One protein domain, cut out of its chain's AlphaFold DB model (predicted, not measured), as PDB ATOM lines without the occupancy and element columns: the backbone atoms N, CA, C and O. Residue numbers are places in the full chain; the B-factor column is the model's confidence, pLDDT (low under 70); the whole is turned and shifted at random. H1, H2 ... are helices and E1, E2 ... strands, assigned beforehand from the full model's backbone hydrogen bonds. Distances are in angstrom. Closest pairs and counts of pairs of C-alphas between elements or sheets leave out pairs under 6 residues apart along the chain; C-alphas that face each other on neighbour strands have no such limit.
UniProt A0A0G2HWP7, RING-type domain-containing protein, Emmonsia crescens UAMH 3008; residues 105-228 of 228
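What this domain is: This is residues 105 to 228 of the 228 residues of the protein "RING-type domain-containing protein" of Emmonsia crescens UAMH 3008 (UniProt A0A0G2HWP7). One long helix, H1, runs through the middle, with H2, H4 and H5 round it and a tiny two-stranded sheet, E1 and E2, beside its first part. H3 reaches away from H1 towards one end of the long axis, and the wide loop of residues 143 to 157 makes the other end. The printed part has 124 residues, in the order H1 E1 H2 H3 H4 E2 H5, the sheet antiparallel, the class mostly helix. It is compact, with a radius of gyration of the C-alphas of 15.2 A, yet elongated, spanning 54 by 33 by 26 A.

Where its parts are: H1, residues 105 to 123, begins at C-alpha 105 (44.424, -107.138, 70.263) and is 27.3 A long. E1 is residues 140 to 142, H2 158 to 168 with 15.7 A, H3 180 to 192 with 18.1 A, H4 197 to 200, E2 207 to 209. H5, residues 212 to 221, 14.2 A, ends at C-alpha 221 (53.294, -86.522, 81.007).

How they stand to each other: H1 is the hub. It touches H2 at a steep tilt of 64 degrees, closest C-alphas Val 123 and Gln 167, 6.3 A, with residues 119 to 123 alone. It touches H4, closest C-alphas His 112 and Leu 200, 5.3 A, with residues 112 to 119 alone. With 3 pairs of C-alphas within 8 A each, it only just touches H5, closest Tyr 117 and Leu 218, 6.5 A, and H3, closest Cys 119 and His 192, 6.6 A. In E1 and E2, N 141 and O 208 are 2.9 A apart, within hydrogen-bond range. Every O i to N i+4 pair is within range in H2, H3 and H5, 14 of 15 in H1; H4 is too short for one.

The domain as a whole: The C-alphas farthest apart, of Ala 148 and Pro 178, are 54.1 A apart. The printed part has no cut. The links H1 to E1, E1 to H2 and H2 to H3 are long. Residues 144 to 154 and 170 to 175 have pLDDT under 70.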
ATOM      1  N   ARG A 105      44.333-108.600  70.266       88.12
ATOM      2  CA  ARG A 105      44.424-107.138  70.263       88.12
ATOM      3  C   ARG A 105      44.523-106.583  71.683       88.12
ATOM      4  O   ARG A 105      45.355-105.726  71.933       88.12
ATOM      5  N   GLU A 106      43.704-107.082  72.603       90.56
ATOM      6  CA  GLU A 106      43.696-106.637  73.998       90.56
ATOM      7  C   GLU A 106      45.052-106.860  74.679       90.56
ATOM      8  O   GLU A 106      45.548-105.959  75.354       90.56
ATOM      9  N   ASP A 107      45.701-108.000  74.431       90.12
ATOM     10  CA  ASP A 107      47.039-108.279  74.964       90.12
ATOM     11  C   ASP A 107      48.090-107.301  74.422       90.12
ATOM     12  O   ASP A 107      48.972-106.873  75.172       90.12
ATOM     13  N   TYR A 108      47.993-106.918  73.143       89.44
ATOM     14  CA  TYR A 108      48.868-105.903  72.549       89.44
ATOM     15  C   TYR A 108      48.692-104.543  73.218       89.44
ATOM     16  O   TYR A 108      49.667-103.959  73.693       89.44
ATOM     17  N   GLU A 109      47.449-104.058  73.297       91.38
ATOM     18  CA  GLU A 109      47.153-102.743  73.871       91.38
ATOM     19  C   GLU A 109      47.562-102.691  75.361       91.38
ATOM     20  O   GLU A 109      48.180-101.724  75.817       91.38
ATOM     21  N   ALA A 110      47.301-103.770  76.111       93.06
ATOM     22  CA  ALA A 110      47.697-103.917  77.512       93.06
ATOM     23  C   ALA A 110      49.215-103.890  77.715       93.06
ATOM     24  O   ALA A 110      49.712-103.247  78.642       93.06
ATOM     25  N   LEU A 111      49.963-104.606  76.874       93.50
ATOM     26  CA  LEU A 111      51.415-104.657  76.992       93.50
ATOM     27  C   LEU A 111      52.047-103.315  76.611       93.50
ATOM     28  O   LEU A 111      52.971-102.854  77.281       93.50
ATOM     29  N   HIS A 112      51.508-102.662  75.582       94.06
ATOM     30  CA  HIS A 112      52.005-101.377  75.100       94.06
ATOM     31  C   HIS A 112      51.827-100.269  76.127       94.06
ATOM     32  O   HIS A 112      52.782 -99.537  76.374       94.06
ATOM     33  N   ILE A 113      50.658-100.159  76.774       93.69
ATOM     34  CA  ILE A 113      50.453 -99.103  77.776       93.69
ATOM     35  C   ILE A 113      51.362 -99.303  78.998       93.69
ATOM     36  O   ILE A 113      51.881 -98.331  79.543       93.69
ATOM     37  N   ARG A 114      51.615-100.560  79.396       94.75
ATOM     38  CA  ARG A 114      52.527-100.889  80.503       94.75
ATOM     39  C   ARG A 114      53.961-100.487  80.186       94.75
ATOM     40  O   ARG A 114      54.583 -99.802  80.992       94.75
ATOM     41  N   PHE A 115      54.473-100.872  79.016       94.38
ATOM     42  CA  PHE A 115      55.833-100.499  78.627       94.38
ATOM     43  C   PHE A 115      55.977 -99.012  78.334       94.38
ATOM     44  O   PHE A 115      57.009 -98.444  78.666       94.38
ATOM     45  N   LEU A 116      54.939 -98.363  77.809       92.31
ATOM     46  CA  LEU A 116      54.931 -96.914  77.677       92.31
ATOM     47  C   LEU A 116      55.102 -96.240  79.041       92.31
ATOM     48  O   LEU A 116      55.958 -95.376  79.195       92.31
ATOM     49  N   TYR A 117      54.325 -96.658  80.039       92.44
ATOM     50  CA  TYR A 117      54.449 -96.111  81.386       92.44
ATOM     51  C   TYR A 117      55.838 -96.360  81.983       92.44
ATOM     52  O   TYR A 117      56.442 -95.453  82.542       92.44
ATOM     53  N   ILE A 118      56.379 -97.567  81.809       92.62
ATOM     54  CA  ILE A 118      57.742 -97.905  82.236       92.62
ATOM     55  C   ILE A 118      58.769 -96.962  81.589       92.62
ATOM     56  O   ILE A 118      59.581 -96.378  82.301       92.62
ATOM     57  N   CYS A 119      58.687 -96.751  80.273       91.12
ATOM     58  CA  CYS A 119      59.544 -95.816  79.546       91.12
ATOM     59  C   CYS A 119      59.373 -94.363  80.026       91.12
ATOM     60  O   CYS A 119      60.345 -93.625  80.162       91.12
ATOM     61  N   MET A 120      58.144 -93.945  80.327       90.38
ATOM     62  CA  MET A 120      57.855 -92.631  80.904       90.38
ATOM     63  C   MET A 120      58.580 -92.437  82.236       90.38
ATOM     64  O   MET A 120      59.234 -91.414  82.418       90.38
ATOM     65  N   CYS A 121      58.551 -93.419  83.138       88.56
ATOM     66  CA  CYS A 121      59.227 -93.290  84.430       88.56
ATOM     67  C   CYS A 121      60.750 -93.121  84.317       88.56
ATOM     68  O   CYS A 121      61.366 -92.554  85.212       88.56
ATOM     69  N   GLY A 122      61.368 -93.592  83.232       81.00
ATOM     70  CA  GLY A 122      62.789 -93.356  82.976       81.00
ATOM     71  C   GLY A 122      63.124 -91.937  82.512       81.00
ATOM     72  O   GLY A 122      64.274 -91.517  82.617       81.00
ATOM     73  N   VAL A 123      62.127 -91.207  82.008       84.50
ATOM     74  CA  VAL A 123      62.254 -89.828  81.519       84.50
ATOM     75  C   VAL A 123      61.868 -88.815  82.601       84.50
ATOM     76  O   VAL A 123      62.539 -87.796  82.769       84.50
ATOM     77  N   PHE A 124      60.806 -89.095  83.355       83.62
ATOM     78  CA  PHE A 124      60.271 -88.199  84.377       83.62
ATOM     79  C   PHE A 124      60.666 -88.704  85.771       83.62
ATOM     80  O   PHE A 124      60.108 -89.669  86.280       83.62
ATOM     81  N   SER A 125      61.647 -88.047  86.399       73.31
ATOM     82  CA  SER A 125      62.297 -88.511  87.639       73.31
ATOM     83  C   SER A 125      61.391 -88.588  88.871       73.31
ATOM     84  O   SER A 125      61.734 -89.275  89.830       73.31
ATOM     85  N   ASP A 126      60.265 -87.876  88.862       79.56
ATOM     86  CA  ASP A 126      59.303 -87.868  89.971       79.56
ATOM     87  C   ASP A 126      58.332 -89.062  89.906       79.56
ATOM     88  O   ASP A 126      57.562 -89.298  90.841       79.56
ATOM     89  N   SER A 127      58.384 -89.833  88.816       82.31
ATOM     90  CA  SER A 127      57.535 -90.993  88.587       82.31
ATOM     91  C   SER A 127      58.045 -92.241  89.296       82.31
ATOM     92  O   SER A 127      59.230 -92.576  89.270       82.31
ATOM     93  N   ILE A 128      57.120 -93.014  89.867       82.19
ATOM     94  CA  ILE A 128      57.445 -94.300  90.489       82.19
ATOM     95  C   ILE A 128      57.348 -95.412  89.439       82.19
ATOM     96  O   ILE A 128      56.257 -95.778  88.997       82.19
ATOM     97  N   MET A 129      58.494 -96.000  89.084       85.38
ATOM     98  CA  MET A 129      58.546 -97.151  88.183       85.38
ATOM     99  C   MET A 129      58.150 -98.442  88.909       85.38
ATOM    100  O   MET A 129      58.871 -98.940  89.774       85.38
ATOM    101  N   ILE A 130      57.027 -99.037  88.503       87.31
ATOM    102  CA  ILE A 130      56.595-100.357  88.973       87.31
ATOM    103  C   ILE A 130      57.082-101.409  87.981       87.31
ATOM    104  O   ILE A 130      56.474-101.609  86.929       87.31
ATOM    105  N   ILE A 131      58.172-102.093  88.330       85.19
ATOM    106  CA  ILE A 131      58.822-103.046  87.425       85.19
ATOM    107  C   ILE A 131      57.935-104.263  87.123       85.19
ATOM    108  O   ILE A 131      57.882-104.719  85.985       85.19
ATOM    109  N   GLU A 132      57.199-104.793  88.098       89.69
ATOM    110  CA  GLU A 132      56.386-106.008  87.948       89.69
ATOM    111  C   GLU A 132      55.168-105.789  87.038       89.69
ATOM    112  O   GLU A 132      54.198-105.133  87.419       89.69
ATOM    113  N   LEU A 133      55.158-106.398  85.846       90.25
ATOM    114  CA  LEU A 133      54.055-106.239  84.883       90.25
ATOM    115  C   LEU A 133      52.713-106.784  85.402       90.25
ATOM    116  O   LEU A 133      51.652-106.320  84.987       90.25
ATOM    117  N   SER A 134      52.760-107.756  86.315       89.00
ATOM    118  CA  SER A 134      51.599-108.360  86.978       89.00
ATOM    119  C   SER A 134      51.120-107.582  88.209       89.00
ATOM    120  O   SER A 134      50.094-107.943  88.792       89.00
ATOM    121  N   HIS A 135      51.827-106.521  88.613       92.31
ATOM    122  CA  HIS A 135      51.475-105.744  89.796       92.31
ATOM    123  C   HIS A 135      50.062-105.161  89.683       92.31
ATOM    124  O   HIS A 135      49.633-104.721  88.616       92.31
ATOM    125  N   ARG A 136      49.341-105.073  90.808       91.56
ATOM    126  CA  ARG A 136      47.940-104.601  90.839       91.56
ATOM    127  C   ARG A 136      47.733-103.221  90.205       91.56
ATOM    128  O   ARG A 136      46.672-102.961  89.650       91.56
ATOM    129  N   PHE A 137      48.735-102.347  90.307       91.44
ATOM    130  CA  PHE A 137      48.696-101.002  89.735       91.44
ATOM    131  C   PHE A 137      48.872-101.026  88.203       91.44
ATOM    132  O   PHE A 137      48.200-100.277  87.506       91.44
ATOM    133  N   ASN A 138      49.618-102.001  87.665       91.81
ATOM    134  CA  ASN A 138      49.759-102.263  86.225       91.81
ATOM    135  C   ASN A 138      48.528-102.957  85.599       91.81
ATOM    136  O   ASN A 138      48.551-103.388  84.435       91.81
ATOM    137  N   ARG A 139      47.426-103.089  86.350       94.38
ATOM    138  CA  ARG A 139      46.158-103.592  85.822       94.38
ATOM    139  C   ARG A 139      45.588-102.588  84.826       94.38
ATOM    140  O   ARG A 139      45.412-101.416  85.144       94.38
ATOM    141  N   VAL A 140      45.223-103.086  83.653       93.81
ATOM    142  CA  VAL A 140      44.582-102.302  82.597       93.81
ATOM    143  C   VAL A 140      43.100-102.637  82.510       93.81
ATOM    144  O   VAL A 140      42.672-103.736  82.874       93.81
ATOM    145  N   VAL A 141      42.312-101.680  82.037       94.06
ATOM    146  CA  VAL A 141      40.908-101.874  81.679       94.06
ATOM    147  C   VAL A 141      40.673-101.352  80.271       94.06
ATOM    148  O   VAL A 141      41.288-100.368  79.852       94.06
ATOM    149  N   PHE A 142      39.761-102.010  79.564       91.00
ATOM    150  CA  PHE A 142      39.345-101.615  78.229       91.00
ATOM    151  C   PHE A 142      38.066-100.800  78.335       91.00
ATOM    152  O   PHE A 142      37.069-101.254  78.897       91.00
ATOM    153  N   ALA A 143      38.113 -99.577  77.832       79.94
ATOM    154  CA  ALA A 143      36.972 -98.689  77.764       79.94
ATOM    155  C   ALA A 143      36.872 -98.153  76.341       79.94
ATOM    156  O   ALA A 143      37.830 -97.590  75.805       79.94
ATOM    157  N   ASP A 144      35.696 -98.307  75.736       68.12
ATOM    158  CA  ASP A 144      35.378 -97.601  74.506       68.12
ATOM    159  C   ASP A 144      35.384 -96.102  74.794       68.12
ATOM    160  O   ASP A 144      34.539 -95.582  75.523       68.12
ATOM    161  N   ARG A 145      36.398 -95.408  74.269       65.12
ATOM    162  CA  ARG A 145      36.452 -93.950  74.316       65.12
ATOM    163  C   ARG A 145      35.471 -93.419  73.282       65.12
ATOM    164  O   ARG A 145      35.549 -93.792  72.114       65.12
ATOM    165  N   ASP A 146      34.561 -92.555  73.720       57.53
ATOM    166  CA  ASP A 146      33.555 -91.961  72.848       57.53
ATOM    167  C   ASP A 146      34.249 -91.097  71.767       57.53
ATOM    168  O   ASP A 146      34.911 -90.108  72.111       57.53
ATOM    169  N   PRO A 147      34.153 -91.444  70.467       52.69
ATOM    170  CA  PRO A 147      34.845 -90.725  69.393       52.69
ATOM    171  C   PRO A 147      34.452 -89.244  69.312       52.69
ATOM    172  O   PRO A 147      35.219 -88.419  68.813       52.69
ATOM    173  N   ALA A 148      33.263 -88.902  69.817       51.81
ATOM    174  CA  ALA A 148      32.685 -87.567  69.737       51.81
ATOM    175  C   ALA A 148      33.386 -86.518  70.620       51.81
ATOM    176  O   ALA A 148      33.240 -85.326  70.357       51.81
ATOM    177  N   HIS A 149      34.149 -86.914  71.645       51.19
ATOM    178  CA  HIS A 149      34.739 -85.966  72.604       51.19
ATOM    179  C   HIS A 149      36.134 -85.433  72.233       51.19
ATOM    180  O   HIS A 149      36.586 -84.473  72.848       51.19
ATOM    181  N   PHE A 150      36.819 -86.000  71.232       55.47
ATOM    182  CA  PHE A 150      38.276 -85.803  71.085       55.47
ATOM    183  C   PHE A 150      38.748 -85.467  69.661       55.47
ATOM    184  O   PHE A 150      39.947 -85.508  69.369       55.47
ATOM    185  N   SER A 151      37.821 -85.119  68.760       53.56
ATOM    186  CA  SER A 151      38.087 -84.869  67.331       53.56
ATOM    187  C   SER A 151      39.053 -83.704  67.043       53.56
ATOM    188  O   SER A 151      39.521 -83.601  65.912       53.56
ATOM    189  N   ASN A 152      39.368 -82.845  68.023       57.56
ATOM    190  CA  ASN A 152      40.139 -81.615  67.793       57.56
ATOM    191  C   ASN A 152      41.567 -81.606  68.362       57.56
ATOM    192  O   ASN A 152      42.328 -80.710  67.999       57.56
ATOM    193  N   ASP A 153      41.975 -82.565  69.202       64.75
ATOM    194  CA  ASP A 153      43.350 -82.529  69.731       64.75
ATOM    195  C   ASP A 153      44.359 -82.995  68.677       64.75
ATOM    196  O   ASP A 153      44.140 -84.006  67.998       64.75
ATOM    197  N   ALA A 154      45.481 -82.286  68.560       68.12
ATOM    198  CA  ALA A 154      46.533 -82.624  67.611       68.12
ATOM    199  C   ALA A 154      47.141 -84.016  67.907       68.12
ATOM    200  O   ALA A 154      47.275 -84.392  69.076       68.12
ATOM    201  N   PRO A 155      47.521 -84.791  66.872       71.38
ATOM    202  CA  PRO A 155      48.311 -86.003  67.061       71.38
ATOM    203  C   PRO A 155      49.662 -85.663  67.701       71.38
ATOM    204  O   PRO A 155      50.162 -84.541  67.581       71.38
ATOM    205  N   ILE A 156      50.266 -86.640  68.374       76.06
ATOM    206  CA  ILE A 156      51.552 -86.425  69.037       76.06
ATOM    207  C   ILE A 156      52.641 -86.215  67.980       76.06
ATOM    208  O   ILE A 156      52.749 -86.958  67.007       76.06
ATOM    209  N   SER A 157      53.432 -85.156  68.164       79.44
ATOM    210  CA  SER A 157      54.455 -84.752  67.203       79.44
ATOM    211  C   SER A 157      55.546 -85.824  67.067       79.44
ATOM    212  O   SER A 157      56.090 -86.258  68.085       79.44
ATOM    213  N   PRO A 158      55.976 -86.182  65.841       78.81
ATOM    214  CA  PRO A 158      57.141 -87.044  65.624       78.81
ATOM    215  C   PRO A 158      58.412 -86.539  66.321       78.81
ATOM    216  O   PRO A 158      59.257 -87.331  66.729       78.81
ATOM    217  N   LYS A 159      58.533 -85.215  66.501       82.62
ATOM    218  CA  LYS A 159      59.658 -84.596  67.213       82.62
ATOM    219  C   LYS A 159      59.679 -84.984  68.693       82.62
ATOM    220  O   LYS A 159      60.742 -85.303  69.206       82.62
ATOM    221  N   PHE A 160      58.512 -85.003  69.343       83.31
ATOM    222  CA  PHE A 160      58.389 -85.413  70.743       83.31
ATOM    223  C   PHE A 160      58.863 -86.855  70.930       83.31
ATOM    224  O   PHE A 160      59.617 -87.144  71.844       83.31
ATOM    225  N   LEU A 161      58.479 -87.749  70.017       79.38
ATOM    226  CA  LEU A 161      58.859 -89.161  70.062       79.38
ATOM    227  C   LEU A 161      60.368 -89.369  69.897       79.38
ATOM    228  O   LEU A 161      60.953 -90.176  70.609       79.38
ATOM    229  N   ALA A 162      61.000 -88.619  68.990       81.00
ATOM    230  CA  ALA A 162      62.449 -88.660  68.819       81.00
ATOM    231  C   ALA A 162      63.193 -88.103  70.046       81.00
ATOM    232  O   ALA A 162      64.203 -88.666  70.457       81.00
ATOM    233  N   GLU A 163      62.690 -87.018  70.642       84.12
ATOM    234  CA  GLU A 163      63.230 -86.464  71.890       84.12
ATOM    235  C   GLU A 163      63.072 -87.452  73.056       84.12
ATOM    236  O   GLU A 163      64.001 -87.618  73.843       84.12
ATOM    237  N   PHE A 164      61.940 -88.152  73.128       84.12
ATOM    238  CA  PHE A 164      61.656 -89.168  74.140       84.12
ATOM    239  C   PHE A 164      62.586 -90.386  74.010       84.12
ATOM    240  O   PHE A 164      63.232 -90.769  74.986       84.12
ATOM    241  N   ASP A 165      62.714 -90.956  72.803       82.56
ATOM    242  CA  ASP A 165      63.646 -92.062  72.517       82.56
ATOM    243  C   ASP A 165      65.098 -91.655  72.862       82.56
ATOM    244  O   ASP A 165      65.851 -92.445  73.431       82.56
ATOM    245  N   ALA A 166      65.500 -90.414  72.561       84.38
ATOM    246  CA  ALA A 166      66.842 -89.920  72.874       84.38
ATOM    247  C   ALA A 166      67.086 -89.771  74.386       84.38
ATOM    248  O   ALA A 166      68.179 -90.076  74.867       84.38
ATOM    249  N   GLN A 167      66.081 -89.327  75.148       84.12
ATOM    250  CA  GLN A 167      66.184 -89.201  76.605       84.12
ATOM    251  C   GLN A 167      66.335 -90.571  77.277       84.12
ATOM    252  O   GLN A 167      67.210 -90.720  78.128       84.12
ATOM    253  N   LEU A 168      65.594 -91.586  76.819       81.88
ATOM    254  CA  LEU A 168      65.741 -92.974  77.281       81.88
ATOM    255  C   LEU A 168      67.143 -93.552  77.056       81.88
ATOM    256  O   LEU A 168      67.646 -94.310  77.882       81.88
ATOM    257  N   GLN A 169      67.784 -93.190  75.945       76.94
ATOM    258  CA  GLN A 169      69.126 -93.665  75.594       76.94
ATOM    259  C   GLN A 169      70.246 -92.934  76.348       76.94
ATOM    260  O   GLN A 169      71.423 -93.265  76.177       76.94
ATOM    261  N   THR A 170      69.917 -91.950  77.189       69.50
ATOM    262  CA  THR A 170      70.918 -91.271  78.012       69.50
ATOM    263  C   THR A 170      71.452 -92.263  79.039       69.50
ATOM    264  O   THR A 170      70.716 -92.741  79.901       69.50
ATOM    265  N   ALA A 171      72.739 -92.601  78.926       56.94
ATOM    266  CA  ALA A 171      73.373 -93.623  79.749       56.94
ATOM    267  C   ALA A 171      73.178 -93.334  81.246       56.94
ATOM    268  O   ALA A 171      73.758 -92.394  81.792       56.94
ATOM    269  N   GLN A 172      72.384 -94.167  81.920       60.12
ATOM    270  CA  GLN A 172      72.354 -94.190  83.376       60.12
ATOM    271  C   GLN A 172      73.644 -94.846  83.888       60.12
ATOM    272  O   GLN A 172      74.121 -95.832  83.320       60.12
ATOM    273  N   LEU A 173      74.238 -94.282  84.945       57.94
ATOM    274  CA  LEU A 173      75.435 -94.845  85.572       57.94
ATOM    275  C   LEU A 173      75.144 -96.273  86.044       57.94
ATOM    276  O   LEU A 173      74.294 -96.485  86.907       57.94
ATOM    277  N   LYS A 174      75.878 -97.247  85.498       63.72
ATOM    278  CA  LYS A 174      75.808 -98.638  85.946       63.72
ATOM    279  C   LYS A 174      76.346 -98.713  87.375       63.72
ATOM    280  O   LYS A 174      77.539 -98.489  87.597       63.72
ATOM    281  N   ASN A 175      75.483 -99.024  88.339       69.25
ATOM    282  CA  ASN A 175      75.935 -99.295  89.697       69.25
ATOM    283  C   ASN A 175      76.671-100.645  89.697       69.25
ATOM    284  O   ASN A 175      76.124-101.638  89.232       69.25
ATOM    285  N   SER A 176      77.918-100.679  90.167       75.06
ATOM    286  CA  SER A 176      78.726-101.911  90.208       75.06
ATOM    287  C   SER A 176      78.544-102.702  91.508       75.06
ATOM    288  O   SER A 176      79.329-103.607  91.781       75.06
ATOM    289  N   ASP A 177      77.546-102.343  92.317       76.88
ATOM    290  CA  ASP A 177      77.184-103.066  93.533       76.88
ATOM    291  C   ASP A 177      76.861-104.540  93.211       76.88
ATOM    292  O   ASP A 177      76.049-104.806  92.314       76.88
ATOM    293  N   PRO A 178      77.503-105.507  93.894       72.88
ATOM    294  CA  PRO A 178      77.197-106.920  93.730       72.88
ATOM    295  C   PRO A 178      75.846-107.330  94.336       72.88
ATOM    296  O   PRO A 178      75.471-108.492  94.183       72.88
ATOM    297  N   ASP A 179      75.135-106.429  95.024       81.38
ATOM    298  CA  ASP A 179      73.807-106.700  95.564       81.38
ATOM    299  C   ASP A 179      72.856-107.240  94.474       81.38
ATOM    300  O   ASP A 179      72.743-106.645  93.393       81.38
ATOM    301  N   PRO A 180      72.166-108.369  94.713       76.19
ATOM    302  CA  PRO A 180      71.408-109.020  93.655       76.19
ATOM    303  C   PRO A 180      70.169-108.235  93.199       76.19
ATOM    304  O   PRO A 180      69.810-108.292  92.018       76.19
ATOM    305  N   ASP A 181      69.545-107.455  94.088       79.69
ATOM    306  CA  ASP A 181      68.448-106.562  93.711       79.69
ATOM    307  C   ASP A 181      68.979-105.393  92.871       79.69
ATOM    308  O   ASP A 181      68.355-105.015  91.872       79.69
ATOM    309  N   VAL A 182      70.170-104.874  93.192       82.00
ATOM    310  CA  VAL A 182      70.849-103.864  92.363       82.00
ATOM    311  C   VAL A 182      71.212-104.422  90.983       82.00
ATOM    312  O   VAL A 182      70.972-103.752  89.976       82.00
ATOM    313  N   GLN A 183      71.725-105.652  90.886       79.25
ATOM    314  CA  GLN A 183      72.023-106.294  89.597       79.25
ATOM    315  C   GLN A 183      70.764-106.498  88.745       79.25
ATOM    316  O   GLN A 183      70.750-106.131  87.565       79.25
ATOM    317  N   LYS A 184      69.681-106.995  89.352       82.75
ATOM    318  CA  LYS A 184      68.361-107.106  88.714       82.75
ATOM    319  C   LYS A 184      67.878-105.757  88.188       82.75
ATOM    320  O   LYS A 184      67.472-105.658  87.027       82.75
ATOM    321  N   MET A 185      67.953-104.712  89.010       84.56
ATOM    322  CA  MET A 185      67.564-103.361  88.603       84.56
ATOM    323  C   MET A 185      68.431-102.844  87.457       84.56
ATOM    324  O   MET A 185      67.892-102.339  86.477       84.56
ATOM    325  N   ASN A 186      69.750-103.036  87.509       84.69
ATOM    326  CA  ASN A 186      70.653-102.657  86.423       84.69
ATOM    327  C   ASN A 186      70.324-103.375  85.104       84.69
ATOM    328  O   ASN A 186      70.429-102.770  84.036       84.69
ATOM    329  N   ALA A 187      69.949-104.656  85.148       85.81
ATOM    330  CA  ALA A 187      69.570-105.408  83.954       85.81
ATOM    331  C   ALA A 187      68.236-104.925  83.367       85.81
ATOM    332  O   ALA A 187      68.140-104.698  82.160       85.81
ATOM    333  N   LEU A 188      67.230-104.689  84.214       89.56
ATOM    334  CA  LEU A 188      65.944-104.126  83.791       89.56
ATOM    335  C   LEU A 188      66.097-102.710  83.228       89.56
ATOM    336  O   LEU A 188      65.529-102.418  82.178       89.56
ATOM    337  N   LEU A 189      66.902-101.856  83.868       87.69
ATOM    338  CA  LEU A 189      67.221-100.511  83.378       87.69
ATOM    339  C   LEU A 189      67.982-100.562  82.048       87.69
ATOM    340  O   LEU A 189      67.708 -99.775  81.144       87.69
ATOM    341  N   SER A 190      68.891-101.526  81.885       87.75
ATOM    342  CA  SER A 190      69.575-101.746  80.610       87.75
ATOM    343  C   SER A 190      68.594-102.110  79.497       87.75
ATOM    344  O   SER A 190      68.674-101.521  78.421       87.75
ATOM    345  N   LEU A 191      67.637-103.012  79.741       91.12
ATOM    346  CA  LEU A 191      66.602-103.344  78.756       91.12
ATOM    347  C   LEU A 191      65.696-102.141  78.469       91.12
ATOM    348  O   LEU A 191      65.465-101.814  77.308       91.12
ATOM    349  N   HIS A 192      65.234-101.467  79.522       90.31
ATOM    350  CA  HIS A 192      64.396-100.270  79.465       90.31
ATOM    351  C   HIS A 192      64.966 -99.200  78.521       90.31
ATOM    352  O   HIS A 192      64.246 -98.715  77.649       90.31
ATOM    353  N   ASN A 193      66.265 -98.898  78.622       88.38
ATOM    354  CA  ASN A 193      66.922 -97.863  77.807       88.38
ATOM    355  C   ASN A 193      66.979 -98.205  76.305       88.38
ATOM    356  O   ASN A 193      67.279 -97.339  75.483       88.38
ATOM    357  N   HIS A 194      66.695 -99.457  75.936       89.44
ATOM    358  CA  HIS A 194      66.678 -99.931  74.551       89.44
ATOM    359  C   HIS A 194      65.261-100.168  74.013       89.44
ATOM    360  O   HIS A 194      65.106-100.558  72.852       89.44
ATOM    361  N   ILE A 195      64.220 -99.924  74.818       90.69
ATOM    362  CA  ILE A 195      62.838 -99.973  74.342       90.69
ATOM    363  C   ILE A 195      62.597 -98.783  73.412       90.69
ATOM    364  O   ILE A 195      62.706 -97.627  73.803       90.69
ATOM    365  N   LEU A 196      62.253 -99.083  72.160       86.69
ATOM    366  CA  LEU A 196      61.927 -98.079  71.154       86.69
ATOM    367  C   LEU A 196      60.461 -97.671  71.312       86.69
ATOM    368  O   LEU A 196      59.569 -98.418  70.905       86.69
ATOM    369  N   VAL A 197      60.185 -96.482  71.848       86.62
ATOM    370  CA  VAL A 197      58.808 -96.041  72.150       86.62
ATOM    371  C   VAL A 197      57.974 -95.921  70.885       86.62
ATOM    372  O   VAL A 197      56.779 -96.220  70.889       86.62
ATOM    373  N   ARG A 198      58.613 -95.611  69.753       85.00
ATOM    374  CA  ARG A 198      57.965 -95.654  68.436       85.00
ATOM    375  C   ARG A 198      57.329 -97.004  68.089       85.00
ATOM    376  O   ARG A 198      56.352 -97.033  67.352       85.00
ATOM    377  N   LYS A 199      57.847 -98.118  68.619       87.19
ATOM    378  CA  LYS A 199      57.286 -99.464  68.411       87.19
ATOM    379  C   LYS A 199      56.056 -99.737  69.271       87.19
ATOM    380  O   LYS A 199      55.355-100.710  69.026       87.19
ATOM    381  N   LEU A 200      55.776 -98.873  70.247       87.31
ATOM    382  CA  LEU A 200      54.602 -98.972  71.112       87.31
ATOM    383  C   LEU A 200      53.383 -98.207  70.556       87.31
ATOM    384  O   LEU A 200      52.284 -98.327  71.098       87.31
ATOM    385  N   GLN A 201      53.556 -97.452  69.465       79.00
ATOM    386  CA  GLN A 201      52.514 -96.646  68.818       79.00
ATOM    387  C   GLN A 201      51.427 -97.494  68.146       79.00
ATOM    388  O   GLN A 201      51.674 -98.618  67.730       79.00
ATOM    389  N   GLY A 202      50.225 -96.943  67.998       71.06
ATOM    390  CA  GLY A 202      49.106 -97.483  67.221       71.06
ATOM    391  C   GLY A 202      48.127 -98.353  68.006       71.06
ATOM    392  O   GLY A 202      47.033 -98.652  67.518       71.06
ATOM    393  N   HIS A 203      48.485 -98.743  69.230       76.44
ATOM    394  CA  HIS A 203      47.804 -99.797  69.983       76.44
ATOM    395  C   HIS A 203      47.161 -99.300  71.287       76.44
ATOM    396  O   HIS A 203      46.913-100.095  72.177       76.44
ATOM    397  N   LEU A 204      46.896 -97.998  71.458       86.69
ATOM    398  CA  LEU A 204      46.512 -97.454  72.779       86.69
ATOM    399  C   LEU A 204      45.102 -96.848  72.859       86.69
ATOM    400  O   LEU A 204      44.733 -96.225  73.853       86.69
ATOM    401  N   LYS A 205      44.272 -97.045  71.831       83.12
ATOM    402  CA  LYS A 205      42.998 -96.317  71.677       83.12
ATOM    403  C   LYS A 205      41.956 -96.611  72.761       83.12
ATOM    404  O   LYS A 205      41.187 -95.719  73.111       83.12
ATOM    405  N   ARG A 206      41.884 -97.852  73.252       85.12
ATOM    406  CA  ARG A 206      40.800 -98.322  74.143       85.12
ATOM    407  C   ARG A 206      41.295 -98.744  75.520       85.12
ATOM    408  O   ARG A 206      40.506 -99.210  76.333       85.12
ATOM    409  N   VAL A 207      42.584 -98.590  75.792       91.12
ATOM    410  CA  VAL A 207      43.214 -99.076  77.019       91.12
ATOM    411  C   VAL A 207      43.506 -97.916  77.966       91.12
ATOM    412  O   VAL A 207      43.797 -96.800  77.534       91.12
ATOM    413  N   ARG A 208      43.383 -98.175  79.267       92.94
ATOM    414  CA  ARG A 208      43.805 -97.278  80.348       92.94
ATOM    415  C   ARG A 208      44.205 -98.087  81.579       92.94
ATOM    416  O   ARG A 208      43.743 -99.220  81.746       92.94
ATOM    417  N   PHE A 209      45.003 -97.511  82.470       94.31
ATOM    418  CA  PHE A 209      45.243 -98.103  83.781       94.31
ATOM    419  C   PHE A 209      43.969 -98.080  84.632       94.31
ATOM    420  O   PHE A 209      43.162 -97.151  84.577       94.31
ATOM    421  N   ALA A 210      43.775 -99.136  85.422       94.56
ATOM    422  CA  ALA A 210      42.704 -99.211  86.409       94.56
ATOM    423  C   ALA A 210      42.975 -98.290  87.610       94.56
ATOM    424  O   ALA A 210      42.031 -97.813  88.235       94.56
ATOM    425  N   ALA A 211      44.254 -98.069  87.930       93.88
ATOM    426  CA  ALA A 211      44.706 -97.180  88.992       93.88
ATOM    427  C   ALA A 211      44.604 -95.710  88.535       93.88
ATOM    428  O   ALA A 211      45.288 -95.341  87.574       93.88
ATOM    429  N   PRO A 212      43.771 -94.870  89.184       92.31
ATOM    430  CA  PRO A 212      43.589 -93.475  88.784       92.31
ATOM    431  C   PRO A 212      44.874 -92.649  88.838       92.31
ATOM    432  O   PRO A 212      45.072 -91.792  87.984       92.31
ATOM    433  N   GLU A 213      45.749 -92.917  89.807       92.00
ATOM    434  CA  GLU A 213      47.000 -92.183  90.004       92.00
ATOM    435  C   GLU A 213      47.954 -92.412  88.826       92.00
ATOM    436  O   GLU A 213      48.387 -91.453  88.194       92.00
ATOM    437  N   MET A 214      48.181 -93.677  88.452       92.69
ATOM    438  CA  MET A 214      48.990 -94.019  87.274       92.69
ATOM    439  C   MET A 214      48.365 -93.496  85.981       92.69
ATOM    440  O   MET A 214      49.067 -93.009  85.098       92.69
ATOM    441  N   GLN A 215      47.037 -93.595  85.849       93.31
ATOM    442  CA  GLN A 215      46.360 -93.104  84.653       93.31
ATOM    443  C   GLN A 215      46.501 -91.583  84.513       93.31
ATOM    444  O   GLN A 215      46.770 -91.102  83.413       93.31
ATOM    445  N   GLY A 216      46.338 -90.844  85.614       90.88
ATOM    446  CA  GLY A 216      46.495 -89.392  85.641       90.88
ATOM    447  C   GLY A 216      47.928 -88.960  85.346       90.88
ATOM    448  O   GLY A 216      48.138 -88.022  84.582       90.88
ATOM    449  N   GLU A 217      48.915 -89.678  85.880       92.62
ATOM    450  CA  GLU A 217      50.328 -89.410  85.620       92.62
ATOM    451  C   GLU A 217      50.714 -89.653  84.151       92.62
ATOM    452  O   GLU A 217      51.390 -88.818  83.544       92.62
ATOM    453  N   LEU A 218      50.225 -90.745  83.546       90.94
ATOM    454  CA  LEU A 218      50.406 -91.011  82.116       90.94
ATOM    455  C   LEU A 218      49.818 -89.886  81.255       90.94
ATOM    456  O   LEU A 218      50.456 -89.430  80.312       90.94
ATOM    457  N   GLU A 219      48.598 -89.440  81.563       90.38
ATOM    458  CA  GLU A 219      47.914 -88.390  80.797       90.38
ATOM    459  C   GLU A 219      48.551 -87.007  80.975       90.38
ATOM    460  O   GLU A 219      48.544 -86.202  80.038       90.38
ATOM    461  N   PHE A 220      49.131 -86.744  82.148       89.69
ATOM    462  CA  PHE A 220      49.866 -85.517  82.428       89.69
ATOM    463  C   PHE A 220      51.174 -85.440  81.630       89.69
ATOM    464  O   PHE A 220      51.430 -84.435  80.970       89.69
ATOM    465  N   ASN A 221      51.977 -86.507  81.648       87.38
ATOM    466  CA  ASN A 221      53.294 -86.522  81.007       87.38
ATOM    467  C   ASN A 221      53.231 -86.820  79.500       87.38
ATOM    468  O   ASN A 221      54.040 -86.315  78.724       87.38
ATOM    469  N   ILE A 222      52.265 -87.638  79.074       86.69
ATOM    470  CA  ILE A 222      52.067 -88.059  77.680       86.69
ATOM    471  C   ILE A 222      50.607 -87.809  77.300       86.69
ATOM    472  O   ILE A 222      49.806 -88.715  77.042       86.69
ATOM    473  N   SER A 223      50.244 -86.529  77.274       82.69
ATOM    474  CA  SER A 223      48.913 -86.101  76.851       82.69
ATOM    475  C   SER A 223      48.596 -86.641  75.461       82.69
ATOM    476  O   SER A 223      49.403 -86.525  74.547       82.69
ATOM    477  N   ASN A 224      47.396 -87.196  75.293       82.06
ATOM    478  CA  ASN A 224      46.944 -87.854  74.064       82.06
ATOM    479  C   ASN A 224      47.651 -89.171  73.703       82.06
ATOM    480  O   ASN A 224      47.581 -89.568  72.542       82.06
ATOM    481  N   TYR A 225      48.258 -89.894  74.658       85.12
ATOM    482  CA  TYR A 225      48.861 -91.217  74.400       85.12
ATOM    483  C   TYR A 225      47.935 -92.178  73.627       85.12
ATOM    484  O   TYR A 225      48.391 -92.991  72.837       85.12
ATOM    485  N   TYR A 226      46.616 -92.072  73.812       82.31
ATOM    486  CA  TYR A 226      45.613 -92.895  73.128       82.31
ATOM    487  C   TYR A 226      45.523 -92.632  71.613       82.31
ATOM    488  O   TYR A 226      44.908 -93.415  70.888       82.31
ATOM    489  N   LYS A 227      46.083 -91.510  71.141       77.25
ATOM    490  CA  LYS A 227      46.212 -91.158  69.720       77.25
ATOM    491  C   LYS A 227      47.519 -91.652  69.103       77.25
ATOM    492  O   LYS A 227      47.695 -91.439  67.903       77.25
ATOM    493  N   TRP A 228      48.420 -92.243  69.892       74.31
ATOM    494  CA  TRP A 228      49.583 -92.937  69.349       74.31
ATOM    495  C   TRP A 228      49.178 -94.115  68.496       74.31
ATOM    496  O   TRP A 228      48.257 -94.876  68.873       74.31
TER     497      TRP A 228